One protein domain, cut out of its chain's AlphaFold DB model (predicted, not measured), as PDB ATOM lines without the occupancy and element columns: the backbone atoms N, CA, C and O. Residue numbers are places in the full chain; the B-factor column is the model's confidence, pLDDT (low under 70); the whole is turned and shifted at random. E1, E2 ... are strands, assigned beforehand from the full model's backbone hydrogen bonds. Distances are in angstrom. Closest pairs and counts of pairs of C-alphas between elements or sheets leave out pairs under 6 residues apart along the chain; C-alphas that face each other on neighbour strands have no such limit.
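AT A GLANCE: This is residues 3 to 98 of the 98 residues of an uncharacterized protein of Dehalococcoidales bacterium (UniProt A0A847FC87). Three small antiparallel sheets stand one after another along an elongated body: a strongly twisted sheet of three strands, E2, E1 and E7, at one end, the hairpin of E3 and E4 in the middle, and the short hairpin of E5 and E6 at the other end. A long stretch with no named element, residues 54 to 87, folds back from E6 past E3, where residues 72 to 73 pair with it, to E7, which closes the first sheet. The printed part has 96 residues with seven named strands, E1 to E7 in order along the chain, and no named helix; the class is all strand, with under half of the residues, 40 of 96, in named elements. It is only just loose, close to compact, with a radius of gyration of the C-alphas of 15.1 A, and only just elongated, spanning 49 by 31 by 17 A.

HOW THE PARTS SIT: E1, residues 3 to 9, is the inner strand of the sheet in order E2, E1, E7. It forms a hairpin with the edge strand E2, residues 15 to 20, antiparallel at 141 degrees; N 7 and O 16 are within hydrogen-bond range at 2.8 A. The other edge strand, E7, residues 88 to 97, is antiparallel to E1 at 167 degrees, with N 6 and O 92 2.8 A apart, and bends by 83 degrees at residue 92. E3, residues 26 to 31, is apart from E1; its closest C-alpha to E2 is that of Leu 28, 7.7 A from that of Ser 20. E3 and E4, residues 37 to 41, form an antiparallel hairpin at 153 degrees, with N 29 and O 38 2.8 A apart. Residues 30 to 31 of E3 also pair antiparallel with residues 72 to 73. E4 runs on into E5, residues 43 to 45, across a break of one residue, at 70 degrees. E5 and E6, residues 51 to 53, form an antiparallel hairpin at 155 degrees, with N 44 and O 52 3.0 A apart. E6 is apart from E7.

IN THESE COORDINATES: E1 begins at C-alpha 3, (-57.841, 2.072, -7.510), and is 17.4 A long; E2 measures 14.7 A. E3, 16.3 A long, begins at C-alpha 26, (-54.348, 14.039, -7.619), and E4 measures 13.1 A. E5 and E6 have three residues each. E7, the longest strand with 10 residues, spans 20.1 A and ends at C-alpha 97, (-61.007, 6.268, -8.309).

THE WHOLE: The C-alphas farthest apart are those of Glu 11 and Asp 48, 49.8 A. The printed part has no cut. The link from E6 to E7, 34 residues, is long; the other links are tight. The mean pLDDT of the printed part is 78.8; 19 residues are under 70, among them residues 53 to 63.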
ATOM      1  N   PHE A   3     -56.878   3.028  -8.023       84.44
ATOM      2  CA  PHE A   3     -57.841   2.072  -7.510       84.44
ATOM      3  C   PHE A   3     -57.401   1.556  -6.147       84.44
ATOM      4  O   PHE A   3     -56.215   1.473  -5.834       84.44
ATOM      5  N   THR A   4     -58.379   1.225  -5.316       87.62
ATOM      6  CA  THR A   4     -58.165   0.472  -4.086       87.62
ATOM      7  C   THR A   4     -58.455  -0.985  -4.380       87.62
ATOM      8  O   THR A   4     -59.538  -1.321  -4.867       87.62
ATOM      9  N   ALA A   5     -57.503  -1.851  -4.068       90.06
ATOM     10  CA  ALA A   5     -57.638  -3.289  -4.228       90.06
ATOM     11  C   ALA A   5     -57.055  -4.030  -3.025       90.06
ATOM     12  O   ALA A   5     -56.285  -3.481  -2.234       90.06
ATOM     13  N   ILE A   6     -57.453  -5.291  -2.900       91.69
ATOM     14  CA  ILE A   6     -56.811  -6.269  -2.032       91.69
ATOM     15  C   ILE A   6     -55.626  -6.838  -2.806       91.69
ATOM     16  O   ILE A   6     -55.806  -7.417  -3.882       91.69
ATOM     17  N   PHE A   7     -54.436  -6.668  -2.247       91.62
ATOM     18  CA  PHE A   7     -53.176  -7.172  -2.770       91.62
ATOM     19  C   PHE A   7     -52.682  -8.341  -1.921       91.62
ATOM     20  O   PHE A   7     -52.880  -8.363  -0.705       91.62
ATOM     21  N   THR A   8     -51.996  -9.288  -2.552       93.31
ATOM     22  CA  THR A   8     -51.384 -10.446  -1.886       93.31
ATOM     23  C   THR A   8     -49.869 -10.411  -2.098       93.31
ATOM     24  O   THR A   8     -49.442 -10.435  -3.246       93.31
ATOM     25  N   CYS A   9     -49.042 -10.367  -1.036       93.12
ATOM     26  CA  CYS A   9     -47.572 -10.524  -1.162       93.12
ATOM     27  C   CYS A   9     -47.268 -11.952  -1.611       93.12
ATOM     28  O   CYS A   9     -47.579 -12.890  -0.884       93.12
ATOM     29  N   LEU A  10     -46.626 -12.122  -2.763       91.75
ATOM     30  CA  LEU A  10     -46.221 -13.434  -3.269       91.75
ATOM     31  C   LEU A  10     -45.059 -14.036  -2.462       91.75
ATOM     32  O   LEU A  10     -44.881 -15.249  -2.471       91.75
ATOM     33  N   GLU A  11     -44.325 -13.222  -1.692       92.12
ATOM     34  CA  GLU A  11     -43.250 -13.719  -0.817       92.12
ATOM     35  C   GLU A  11     -43.758 -14.250   0.530       92.12
ATOM     36  O   GLU A  11     -43.436 -15.369   0.917       92.12
ATOM     37  N   CYS A  12     -44.573 -13.478   1.260       91.50
ATOM     38  CA  CYS A  12     -45.066 -13.879   2.590       91.50
ATOM     39  C   CYS A  12     -46.532 -14.327   2.624       91.50
ATOM     40  O   CYS A  12     -47.049 -14.616   3.702       91.50
ATOM     41  N   LYS A  13     -47.213 -14.353   1.471       90.50
ATOM     42  CA  LYS A  13     -48.637 -14.708   1.312       90.50
ATOM     43  C   LYS A  13     -49.604 -13.850   2.135       90.50
ATOM     44  O   LYS A  13     -50.746 -14.238   2.356       90.50
ATOM     45  N   ASN A  14     -49.164 -12.678   2.597       91.81
ATOM     46  CA  ASN A  14     -50.007 -11.773   3.368       91.81
ATOM     47  C   ASN A  14     -50.918 -10.963   2.445       91.81
ATOM     48  O   ASN A  14     -50.436 -10.300   1.525       91.81
ATOM     49  N   GLU A  15     -52.207 -10.954   2.760       92.19
ATOM     50  CA  GLU A  15     -53.212 -10.148   2.074       92.19
ATOM     51  C   GLU A  15     -53.386  -8.803   2.780       92.19
ATOM     52  O   GLU A  15     -53.426  -8.731   4.011       92.19
ATOM     53  N   PHE A  16     -53.448  -7.721   2.013       91.25
ATOM     54  CA  PHE A  16     -53.623  -6.380   2.550       91.25
ATOM     55  C   PHE A  16     -54.309  -5.468   1.541       91.25
ATOM     56  O   PHE A  16     -54.157  -5.606   0.329       91.25
ATOM     57  N   THR A  17     -55.067  -4.507   2.050       90.38
ATOM     58  CA  THR A  17     -55.752  -3.526   1.214       90.38
ATOM     59  C   THR A  17     -54.874  -2.302   1.049       90.38
ATOM     60  O   THR A  17     -54.421  -1.719   2.035       90.38
ATOM     61  N   ALA A  18     -54.653  -1.887  -0.193       87.62
ATOM     62  CA  ALA A  18     -53.901  -0.681  -0.497       87.62
ATOM     63  C   ALA A  18     -54.521   0.068  -1.679       87.62
ATOM     64  O   ALA A  18     -55.394  -0.439  -2.384       87.62
ATOM     65  N   ARG A  19     -54.072   1.307  -1.885       84.69
ATOM     66  CA  ARG A  19     -54.398   2.102  -3.069       84.69
ATOM     67  C   ARG A  19     -53.211   2.093  -4.025       84.69
ATOM     68  O   ARG A  19     -52.098   2.381  -3.587       84.69
ATOM     69  N   SER A  20     -53.443   1.786  -5.293       81.19
ATOM     70  CA  SER A  20     -52.449   1.917  -6.362       81.19
ATOM     71  C   SER A  20     -52.933   2.962  -7.369       81.19
ATOM     72  O   SER A  20     -54.108   2.967  -7.733       81.19
ATOM     73  N   GLY A  21     -52.061   3.898  -7.746       73.25
ATOM     74  CA  GLY A  21     -52.368   5.019  -8.642       73.25
ATOM     75  C   GLY A  21     -53.145   6.207  -8.033       73.25
ATOM     76  O   GLY A  21     -53.850   6.106  -7.020       73.25
ATOM     77  N   GLY A  22     -53.009   7.366  -8.688       72.12
ATOM     78  CA  GLY A  22     -53.678   8.637  -8.360       72.12
ATOM     79  C   GLY A  22     -55.135   8.737  -8.836       72.12
ATOM     80  O   GLY A  22     -55.563   7.965  -9.679       72.12
ATOM     81  N   GLY A  23     -55.930   9.655  -8.284       70.69
ATOM     82  CA  GLY A  23     -57.305   9.927  -8.749       70.69
ATOM     83  C   GLY A  23     -57.381  11.019  -9.824       70.69
ATOM     84  O   GLY A  23     -56.356  11.589 -10.195       70.69
ATOM     85  N   ARG A  24     -58.596  11.381 -10.265       67.50
ATOM     86  CA  ARG A  24     -58.831  12.452 -11.257       67.50
ATOM     87  C   ARG A  24     -58.091  13.751 -10.975       67.50
ATOM     88  O   ARG A  24     -57.583  14.394 -11.885       67.50
ATOM     89  N   PHE A  25     -58.046  14.127  -9.699       70.38
ATOM     90  CA  PHE A  25     -57.564  15.429  -9.243       70.38
ATOM     91  C   PHE A  25     -56.200  15.374  -8.543       70.38
ATOM     92  O   PHE A  25     -55.694  16.413  -8.123       70.38
ATOM     93  N   SER A  26     -55.610  14.190  -8.359       75.00
ATOM     94  CA  SER A  26     -54.348  14.039  -7.619       75.00
ATOM     95  C   SER A  26     -53.565  12.806  -8.041       75.00
ATOM     96  O   SER A  26     -54.126  11.720  -8.158       75.00
ATOM     97  N   ASP A  27     -52.257  12.960  -8.191       78.44
ATOM     98  CA  ASP A  27     -51.321  11.860  -8.365       78.44
ATOM     99  C   ASP A  27     -50.898  11.297  -7.016       78.44
ATOM    100  O   ASP A  27     -50.708  12.029  -6.044       78.44
ATOM    101  N   LEU A  28     -50.753   9.977  -6.947       81.31
ATOM    102  CA  LEU A  28     -50.326   9.291  -5.738       81.31
ATOM    103  C   LEU A  28     -48.933   8.728  -5.978       81.31
ATOM    104  O   LEU A  28     -48.768   7.790  -6.749       81.31
ATOM    105  N   TYR A  29     -47.954   9.291  -5.282       83.81
ATOM    106  CA  TYR A  29     -46.570   8.854  -5.312       83.81
ATOM    107  C   TYR A  29     -46.264   7.982  -4.099       83.81
ATOM    108  O   TYR A  29     -46.728   8.249  -2.988       83.81
ATOM    109  N   ARG A  30     -45.439   6.956  -4.288       87.19
ATOM    110  CA  ARG A  30     -44.909   6.094  -3.231       87.19
ATOM    111  C   ARG A  30     -43.401   6.206  -3.172       87.19
ATOM    112  O   ARG A  30     -42.731   6.339  -4.190       87.19
ATOM    113  N   CYS A  31     -42.840   6.126  -1.975       87.31
ATOM    114  CA  CYS A  31     -41.393   6.107  -1.840       87.31
ATOM    115  C   CYS A  31     -40.789   4.730  -2.094       87.31
ATOM    116  O   CYS A  31     -41.191   3.751  -1.462       87.31
ATOM    117  N   VAL A  32     -39.716   4.692  -2.888       84.62
ATOM    118  CA  VAL A  32     -38.922   3.487  -3.158       84.62
ATOM    119  C   VAL A  32     -38.390   2.846  -1.866       84.62
ATOM    120  O   VAL A  32     -38.389   1.622  -1.763       84.62
ATOM    121  N   ALA A  33     -38.008   3.638  -0.862       83.88
ATOM    122  CA  ALA A  33     -37.370   3.141   0.361       83.88
ATOM    123  C   ALA A  33     -38.333   2.946   1.549       83.88
ATOM    124  O   ALA A  33     -38.224   1.959   2.271       83.88
ATOM    125  N   CYS A  34     -39.247   3.896   1.780       83.44
ATOM    126  CA  CYS A  34     -40.091   3.940   2.986       83.44
ATOM    127  C   CYS A  34     -41.550   3.486   2.743       83.44
ATOM    128  O   CYS A  34     -42.302   3.399   3.709       83.44
ATOM    129  N   ASP A  35     -41.967   3.280   1.484       83.69
ATOM    130  CA  ASP A  35     -43.373   3.121   1.043       83.69
ATOM    131  C   ASP A  35     -44.320   4.248   1.505       83.69
ATOM    132  O   ASP A  35     -45.540   4.123   1.453       83.69
ATOM    133  N   ALA A  36     -43.784   5.392   1.943       84.75
ATOM    134  CA  ALA A  36     -44.625   6.526   2.298       84.75
ATOM    135  C   ALA A  36     -45.379   7.013   1.062       84.75
ATOM    136  O   ALA A  36     -44.786   7.212  -0.000       84.75
ATOM    137  N   ILE A  37     -46.678   7.218   1.245       83.38
ATOM    138  CA  ILE A  37     -47.582   7.708   0.218       83.38
ATOM    139  C   ILE A  37     -47.635   9.233   0.299       83.38
ATOM    140  O   ILE A  37     -47.838   9.798   1.374       83.38
ATOM    141  N   VAL A  38     -47.481   9.891  -0.844       82.25
ATOM    142  CA  VAL A  38     -47.598  11.339  -1.005       82.25
ATOM    143  C   VAL A  38     -48.617  11.611  -2.103       82.25
ATOM    144  O   VAL A  38     -48.457  11.160  -3.232       82.25
ATOM    145  N   SER A  39     -49.678  12.335  -1.758       79.38
ATOM    146  CA  SER A  39     -50.677  12.791  -2.724       79.38
ATOM    147  C   SER A  39     -50.287  14.177  -3.223       79.38
ATOM    148  O   SER A  39     -50.108  15.087  -2.412       79.38
ATOM    149  N   VAL A  40     -50.152  14.335  -4.537       77.50
ATOM    150  CA  VAL A  40     -49.844  15.607  -5.193       77.50
ATOM    151  C   VAL A  40     -51.077  16.046  -5.987       77.50
ATOM    152  O   VAL A  40     -51.507  15.320  -6.882       77.50
ATOM    153  N   PRO A  41     -51.696  17.195  -5.671       73.50
ATOM    154  CA  PRO A  41     -52.853  17.683  -6.416       73.50
ATOM    155  C   PRO A  41     -52.456  18.106  -7.839       73.50
ATOM    156  O   PRO A  41     -51.468  18.811  -8.029       73.50
ATOM    157  N   ARG A  42     -53.258  17.704  -8.833       71.06
ATOM    158  CA  ARG A  42     -53.115  18.097 -10.250       71.06
ATOM    159  C   ARG A  42     -53.728  19.459 -10.568       71.06
ATOM    160  O   ARG A  42     -53.402  20.054 -11.589       71.06
ATOM    161  N   TYR A  43     -54.631  19.930  -9.712       71.19
ATOM    162  CA  TYR A  43     -55.366  21.177  -9.890       71.19
ATOM    163  C   TYR A  43     -55.251  22.022  -8.628       71.19
ATOM    164  O   TYR A  43     -55.350  21.494  -7.515       71.19
ATOM    165  N   LYS A  44     -55.078  23.333  -8.793       70.81
ATOM    166  CA  LYS A  44     -55.263  24.290  -7.701       70.81
ATOM    167  C   LYS A  44     -56.737  24.670  -7.650       70.81
ATOM    168  O   LYS A  44     -57.324  25.031  -8.668       70.81
ATOM    169  N   ILE A  45     -57.332  24.550  -6.466       66.38
ATOM    170  CA  ILE A  45     -58.710  24.978  -6.216       66.38
ATOM    171  C   ILE A  45     -58.633  26.397  -5.669       66.38
ATOM    172  O   ILE A  45     -58.100  26.615  -4.580       66.38
ATOM    173  N   HIS A  46     -59.144  27.357  -6.430       71.06
ATOM    174  CA  HIS A  46     -59.279  28.734  -5.973       71.06
ATOM    175  C   HIS A  46     -60.590  28.868  -5.192       71.06
ATOM    176  O   HIS A  46     -61.581  28.214  -5.517       71.06
ATOM    177  N   GLY A  47     -60.613  29.716  -4.158       59.28
ATOM    178  CA  GLY A  47     -61.795  29.921  -3.303       59.28
ATOM    179  C   GLY A  47     -63.048  30.414  -4.042       59.28
ATOM    180  O   GLY A  47     -64.138  30.337  -3.491       59.28
ATOM    181  N   ASP A  48     -62.891  30.857  -5.291       75.56
ATOM    182  CA  ASP A  48     -63.960  31.284  -6.199       75.56
ATOM    183  C   ASP A  48     -64.565  30.123  -7.026       75.56
ATOM    184  O   ASP A  48     -65.429  30.322  -7.870       75.56
ATOM    185  N   GLY A  49     -64.108  28.882  -6.811       64.69
ATOM    186  CA  GLY A  49     -64.597  27.696  -7.530       64.69
ATOM    187  C   GLY A  49     -63.914  27.425  -8.877       64.69
ATOM    188  O   GLY A  49     -64.323  26.510  -9.592       64.69
ATOM    189  N   MET A  50     -62.861  28.171  -9.225       68.44
ATOM    190  CA  MET A  50     -62.034  27.888 -10.403       68.44
ATOM    191  C   MET A  50     -61.046  26.740 -10.152       68.44
ATOM    192  O   MET A  50     -60.381  26.679  -9.113       68.44
ATOM    193  N   PHE A  51     -60.940  25.852 -11.145       66.25
ATOM    194  CA  PHE A  51     -59.960  24.770 -11.208       66.25
ATOM    195  C   PHE A  51     -58.892  25.140 -12.234       66.25
ATOM    196  O   PHE A  51     -59.154  25.089 -13.436       66.25
ATOM    197  N   GLU A  52     -57.692  25.479 -11.775       71.06
ATOM    198  CA  GLU A  52     -56.566  25.716 -12.679       71.06
ATOM    199  C   GLU A  52     -55.709  24.442 -12.771       71.06
ATOM    200  O   GLU A  52     -55.263  23.934 -11.728       71.06
ATOM    201  N   PRO A  53     -55.506  23.869 -13.978       64.94
ATOM    202  CA  PRO A  53     -54.586  22.756 -14.161       64.94
ATOM    203  C   PRO A  53     -53.174  23.228 -13.830       64.94
ATOM    204  O   PRO A  53     -52.717  24.263 -14.307       64.94
ATOM    205  N   VAL A  54     -52.462  22.463 -13.008       67.88
ATOM    206  CA  VAL A  54     -51.061  22.762 -12.733       67.88
ATOM    207  C   VAL A  54     -50.259  22.265 -13.943       67.88
ATOM    208  O   VAL A  54     -50.024  21.066 -14.068       67.88
ATOM    209  N   GLU A  55     -49.898  23.174 -14.862       56.47
ATOM    210  CA  GLU A  55     -49.212  22.897 -16.152       56.47
ATOM    211  C   GLU A  55     -47.936  22.057 -16.015       56.47
ATOM    212  O   GLU A  55     -47.507  21.363 -16.934       56.47
ATOM    213  N   SER A  56     -47.337  22.072 -14.836       54.56
ATOM    214  CA  SER A  56     -46.403  21.058 -14.385       54.56
ATOM    215  C   SER A  56     -46.716  20.873 -12.914       54.56
ATOM    216  O   SER A  56     -46.375  21.780 -12.150       54.56
ATOM    217  N   PRO A  57     -47.406  19.793 -12.476       52.00
ATOM    218  CA  PRO A  57     -47.443  19.517 -11.049       52.00
ATOM    219  C   PRO A  57     -45.984  19.563 -10.623       52.00
ATOM    220  O   PRO A  57     -45.158  18.917 -11.266       52.00
ATOM    221  N   ASP A  58     -45.656  20.433  -9.668       49.16
ATOM    222  CA  ASP A  58     -44.295  20.701  -9.204       49.16
ATOM    223  C   ASP A  58     -43.787  19.455  -8.449       49.16
ATOM    224  O   ASP A  58     -43.585  19.410  -7.242       49.16
ATOM    225  N   VAL A  59     -43.673  18.364  -9.193       52.12
ATOM    226  CA  VAL A  59     -42.841  17.195  -8.983       52.12
ATOM    227  C   VAL A  59     -41.536  17.453  -9.749       52.12
ATOM    228  O   VAL A  59     -40.828  16.534 -10.146       52.12
ATOM    229  N   SER A  60     -41.215  18.732  -9.985       43.84
ATOM    230  CA  SER A  60     -39.943  19.183 -10.513       43.84
ATOM    231  C   SER A  60     -38.897  18.958  -9.417       43.84
ATOM    232  O   SER A  60     -38.671  19.751  -8.507       43.84
ATOM    233  N   SER A  61     -38.297  17.770  -9.473       45.59
ATOM    234  CA  SER A  61     -36.911  17.523  -9.070       45.59
ATOM    235  C   SER A  61     -36.567  17.413  -7.574       45.59
ATOM    236  O   SER A  61     -35.420  17.080  -7.282       45.59
ATOM    237  N   ASN A  62     -37.485  17.616  -6.613       51.22
ATOM    238  CA  ASN A  62     -37.131  17.574  -5.175       51.22
ATOM    239  C   ASN A  62     -38.137  16.915  -4.213       51.22
ATOM    240  O   ASN A  62     -38.009  17.041  -2.991       51.22
ATOM    241  N   THR A  63     -39.116  16.160  -4.704       63.78
ATOM    242  CA  THR A  63     -40.091  15.489  -3.829       63.78
ATOM    243  C   THR A  63     -39.501  14.179  -3.302       63.78
ATOM    244  O   THR A  63     -39.836  13.089  -3.744       63.78
ATOM    245  N   ARG A  64     -38.552  14.272  -2.372       75.69
ATOM    246  CA  ARG A  64     -38.031  13.116  -1.632       75.69
ATOM    247  C   ARG A  64     -38.988  12.753  -0.491       75.69
ATOM    248  O   ARG A  64     -39.674  13.618   0.056       75.69
ATOM    249  N   CYS A  65     -39.037  11.478  -0.088       79.69
ATOM    250  CA  CYS A  65     -39.782  11.052   1.108       79.69
ATOM    251  C   CYS A  65     -39.284  11.871   2.303       79.69
ATOM    252  O   CYS A  65     -38.150  11.693   2.727       79.69
ATOM    253  N   LYS A  66     -40.130  12.717   2.908       78.88
ATOM    254  CA  LYS A  66     -39.747  13.518   4.093       78.88
ATOM    255  C   LYS A  66     -39.236  12.669   5.267       78.88
ATOM    256  O   LYS A  66     -38.574  13.196   6.150       78.88
ATOM    257  N   LYS A  67     -39.546  11.365   5.286       80.25
ATOM    258  CA  LYS A  67     -39.074  10.429   6.316       80.25
ATOM    259  C   LYS A  67     -37.693   9.830   6.046       80.25
ATOM    260  O   LYS A  67     -36.940   9.656   6.991       80.25
ATOM    261  N   CYS A  68     -37.380   9.448   4.808       83.31
ATOM    262  CA  CYS A  68     -36.141   8.712   4.497       83.31
ATOM    263  C   CYS A  68     -35.295   9.346   3.389       83.31
ATOM    264  O   CYS A  68     -34.300   8.770   2.965       83.31
ATOM    265  N   ASN A  69     -35.717  10.504   2.888       82.38
ATOM    266  CA  ASN A  69     -35.146  11.199   1.744       82.38
ATOM    267  C   ASN A  69     -35.071  10.358   0.450       82.38
ATOM    268  O   ASN A  69     -34.323  10.699  -0.461       82.38
ATOM    269  N   GLY A  70     -35.829   9.261   0.369       81.75
ATOM    270  CA  GLY A  70     -35.854   8.369  -0.787       81.75
ATOM    271  C   GLY A  70     -36.672   8.922  -1.951       81.75
ATOM    272  O   GLY A  70     -37.533   9.782  -1.764       81.75
ATOM    273  N   GLU A  71     -36.423   8.390  -3.143       85.44
ATOM    274  CA  GLU A  71     -37.139   8.752  -4.367       85.44
ATOM    275  C   GLU A  71     -38.635   8.416  -4.264       85.44
ATOM    276  O   GLU A  71     -39.006   7.367  -3.722       85.44
ATOM    277  N   LEU A  72     -39.484   9.329  -4.740       84.38
ATOM    278  CA  LEU A  72     -40.927   9.144  -4.865       84.38
ATOM    279  C   LEU A  72     -41.272   8.838  -6.323       84.38
ATOM    280  O   LEU A  72     -40.830   9.548  -7.220       84.38
ATOM    281  N   ARG A  73     -42.082   7.806  -6.543       82.81
ATOM    282  CA  ARG A  73     -42.503   7.330  -7.865       82.81
ATOM    283  C   ARG A  73     -43.986   6.985  -7.855       82.81
ATOM    284  O   ARG A  73     -44.476   6.434  -6.869       82.81
ATOM    285  N   ASP A  74     -44.699   7.321  -8.918       79.62
ATOM    286  CA  ASP A  74     -46.127   7.028  -9.084       79.62
ATOM    287  C   ASP A  74     -46.387   5.660  -9.737       79.62
ATOM    288  O   ASP A  74     -47.479   5.112  -9.589       79.62
ATOM    289  N   ASP A  75     -45.374   5.066 -10.380       80.00
ATOM    290  CA  ASP A  75     -45.443   3.733 -10.993       80.00
ATOM    291  C   ASP A  75     -45.221   2.576 -10.004       80.00
ATOM    292  O   ASP A  75     -45.277   1.409 -10.383       80.00
ATOM    293  N   LEU A  76     -44.953   2.879  -8.730       83.19
ATOM    294  CA  LEU A  76     -44.687   1.851  -7.732       83.19
ATOM    295  C   LEU A  76     -45.967   1.222  -7.193       83.19
ATOM    296  O   LEU A  76     -46.856   1.899  -6.672       83.19
ATOM    297  N   ASP A  77     -45.966  -0.104  -7.175       85.50
ATOM    298  CA  ASP A  77     -46.954  -0.887  -6.457       85.50
ATOM    299  C   ASP A  77     -46.795  -0.799  -4.927       85.50
ATOM    300  O   ASP A  77     -45.703  -0.514  -4.407       85.50
ATOM    301  N   PRO A  78     -47.888  -1.047  -4.178       86.25
ATOM    302  CA  PRO A  78     -47.852  -1.081  -2.730       86.25
ATOM    303  C   PRO A  78     -46.819  -2.044  -2.156       86.25
ATOM    304  O   PRO A  78     -46.783  -3.230  -2.480       86.25
ATOM    305  N   MET A  79     -46.034  -1.568  -1.197       88.81
ATOM    306  CA  MET A  79     -45.183  -2.461  -0.433       88.81
ATOM    307  C   MET A  79     -46.014  -3.248   0.582       88.81
ATOM    308  O   MET A  79     -46.887  -2.715   1.269       88.81
ATOM    309  N   CYS A  80     -45.728  -4.539   0.712       89.62
ATOM    310  CA  CYS A  80     -46.392  -5.341   1.720       89.62
ATOM    311  C   CYS A  80     -45.951  -4.934   3.138       89.62
ATOM    312  O   CYS A  80     -44.749  -4.901   3.418       89.62
ATOM    313  N   PRO A  81     -46.893  -4.739   4.078       85.75
ATOM    314  CA  PRO A  81     -46.580  -4.290   5.435       85.75
ATOM    315  C   PRO A  81     -45.788  -5.310   6.269       85.75
ATOM    316  O   PRO A  81     -45.171  -4.925   7.259       85.75
ATOM    317  N   LYS A  82     -45.787  -6.598   5.889       87.62
ATOM    318  CA  LYS A  82     -45.017  -7.653   6.574       87.62
ATOM    319  C   LYS A  82     -43.635  -7.872   5.965       87.62
ATOM    320  O   LYS A  82     -42.632  -7.735   6.652       87.62
ATOM    321  N   CYS A  83     -43.607  -8.255   4.686       88.56
ATOM    322  CA  CYS A  83     -42.391  -8.682   3.983       88.56
ATOM    323  C   CYS A  83     -41.562  -7.488   3.475       88.56
ATOM    324  O   CYS A  83     -40.412  -7.668   3.097       88.56
ATOM    325  N   LYS A  84     -42.146  -6.279   3.415       86.56
ATOM    326  CA  LYS A  84     -41.602  -5.119   2.685       86.56
ATOM    327  C   LYS A  84     -41.279  -5.400   1.209       86.56
ATOM    328  O   LYS A  84     -40.589  -4.625   0.554       86.56
ATOM    329  N   SER A  85     -41.809  -6.494   0.668       87.69
ATOM    330  CA  SER A  85     -41.687  -6.829  -0.741       87.69
ATOM    331  C   SER A  85     -42.709  -6.058  -1.561       87.69
ATOM    332  O   SER A  85     -43.826  -5.804  -1.100       87.69
ATOM    333  N   ARG A  86     -42.319  -5.721  -2.788       86.44
ATOM    334  CA  ARG A  86     -43.210  -5.200  -3.834       86.44
ATOM    335  C   ARG A  86     -43.706  -6.291  -4.776       86.44
ATOM    336  O   ARG A  86     -44.439  -5.995  -5.707       86.44
ATOM    337  N   ASN A  87     -43.314  -7.544  -4.545       90.81
ATOM    338  CA  ASN A  87     -43.823  -8.671  -5.311       90.81
ATOM    339  C   ASN A  87     -45.233  -9.019  -4.821       90.81
ATOM    340  O   ASN A  87     -45.413  -9.855  -3.929       90.81
ATOM    341  N   ILE A  88     -46.222  -8.284  -5.322       90.69
ATOM    342  CA  ILE A  88     -47.617  -8.370  -4.901       90.69
ATOM    343  C   ILE A  88     -48.534  -8.570  -6.105       90.69
ATOM    344  O   ILE A  88     -48.286  -8.043  -7.183       90.69
ATOM    345  N   GLU A  89     -49.616  -9.313  -5.905       92.38
ATOM    346  CA  GLU A  89     -50.625  -9.570  -6.931       92.38
ATOM    347  C   GLU A  89     -51.972  -8.960  -6.533       92.38
ATOM    348  O   GLU A  89     -52.381  -9.020  -5.368       92.38
ATOM    349  N   VAL A  90     -52.677  -8.379  -7.504       91.19
ATOM    350  CA  VAL A  90     -54.021  -7.831  -7.302       91.19
ATOM    351  C   VAL A  90     -55.027  -8.975  -7.241       91.19
ATOM    352  O   VAL A  90     -55.390  -9.552  -8.260       91.19
ATOM    353  N   LYS A  91     -55.534  -9.276  -6.044       91.25
ATOM    354  CA  LYS A  91     -56.530 -10.337  -5.849       91.25
ATOM    355  C   LYS A  91     -57.936  -9.869  -6.204       91.25
ATOM    356  O   LYS A  91     -58.696 -10.584  -6.851       91.25
ATOM    357  N   ARG A  92     -58.314  -8.670  -5.743       90.69
ATOM    358  CA  ARG A  92     -59.652  -8.110  -5.981       90.69
ATOM    359  C   ARG A  92     -59.661  -6.593  -5.883       90.69
ATOM    360  O   ARG A  92     -59.343  -6.039  -4.835       90.69
ATOM    361  N   THR A  93     -60.121  -5.922  -6.931       89.94
ATOM    362  CA  THR A  93     -60.368  -4.476  -6.898       89.94
ATOM    363  C   THR A  93     -61.647  -4.168  -6.125       89.94
ATOM    364  O   THR A  93     -62.695  -4.749  -6.397       89.94
ATOM    365  N   ILE A  94     -61.548  -3.261  -5.153       88.06
ATOM    366  CA  ILE A  94     -62.660  -2.827  -4.299       88.06
ATOM    367  C   ILE A  94     -63.323  -1.592  -4.911       88.06
ATOM    368  O   ILE A  94     -64.525  -1.592  -5.154       88.06
ATOM    369  N   CYS A  95     -62.535  -0.551  -5.197       80.69
ATOM    370  CA  CYS A  95     -63.029   0.715  -5.737       80.69
ATOM    371  C   CYS A  95     -62.069   1.251  -6.793       80.69
ATOM    372  O   CYS A  95     -60.854   1.228  -6.602       80.69
ATOM    373  N   LYS A  96     -62.613   1.787  -7.883       76.94
ATOM    374  CA  LYS A  96     -61.852   2.591  -8.841       76.94
ATOM    375  C   LYS A  96     -62.064   4.063  -8.495       76.94
ATOM    376  O   LYS A  96     -63.199   4.477  -8.280       76.94
ATOM    377  N   HIS A  97     -60.979   4.816  -8.397       63.44
ATOM    378  CA  HIS A  97     -61.007   6.268  -8.309       63.44
ATOM    379  C   HIS A  97     -60.884   6.798  -9.738       63.44
ATOM    380  O   HIS A  97     -59.786   6.781 -10.306       63.44
ATOM    381  N   ASP A  98     -62.022   7.182 -10.315       52.12
ATOM    382  CA  ASP A  98     -62.059   7.982 -11.543       52.12
ATOM    383  C   ASP A  98     -61.506   9.378 -11.264       52.12
ATOM    384  O   ASP A  98     -61.832   9.939 -10.189       52.12
TER     385      ASP A  98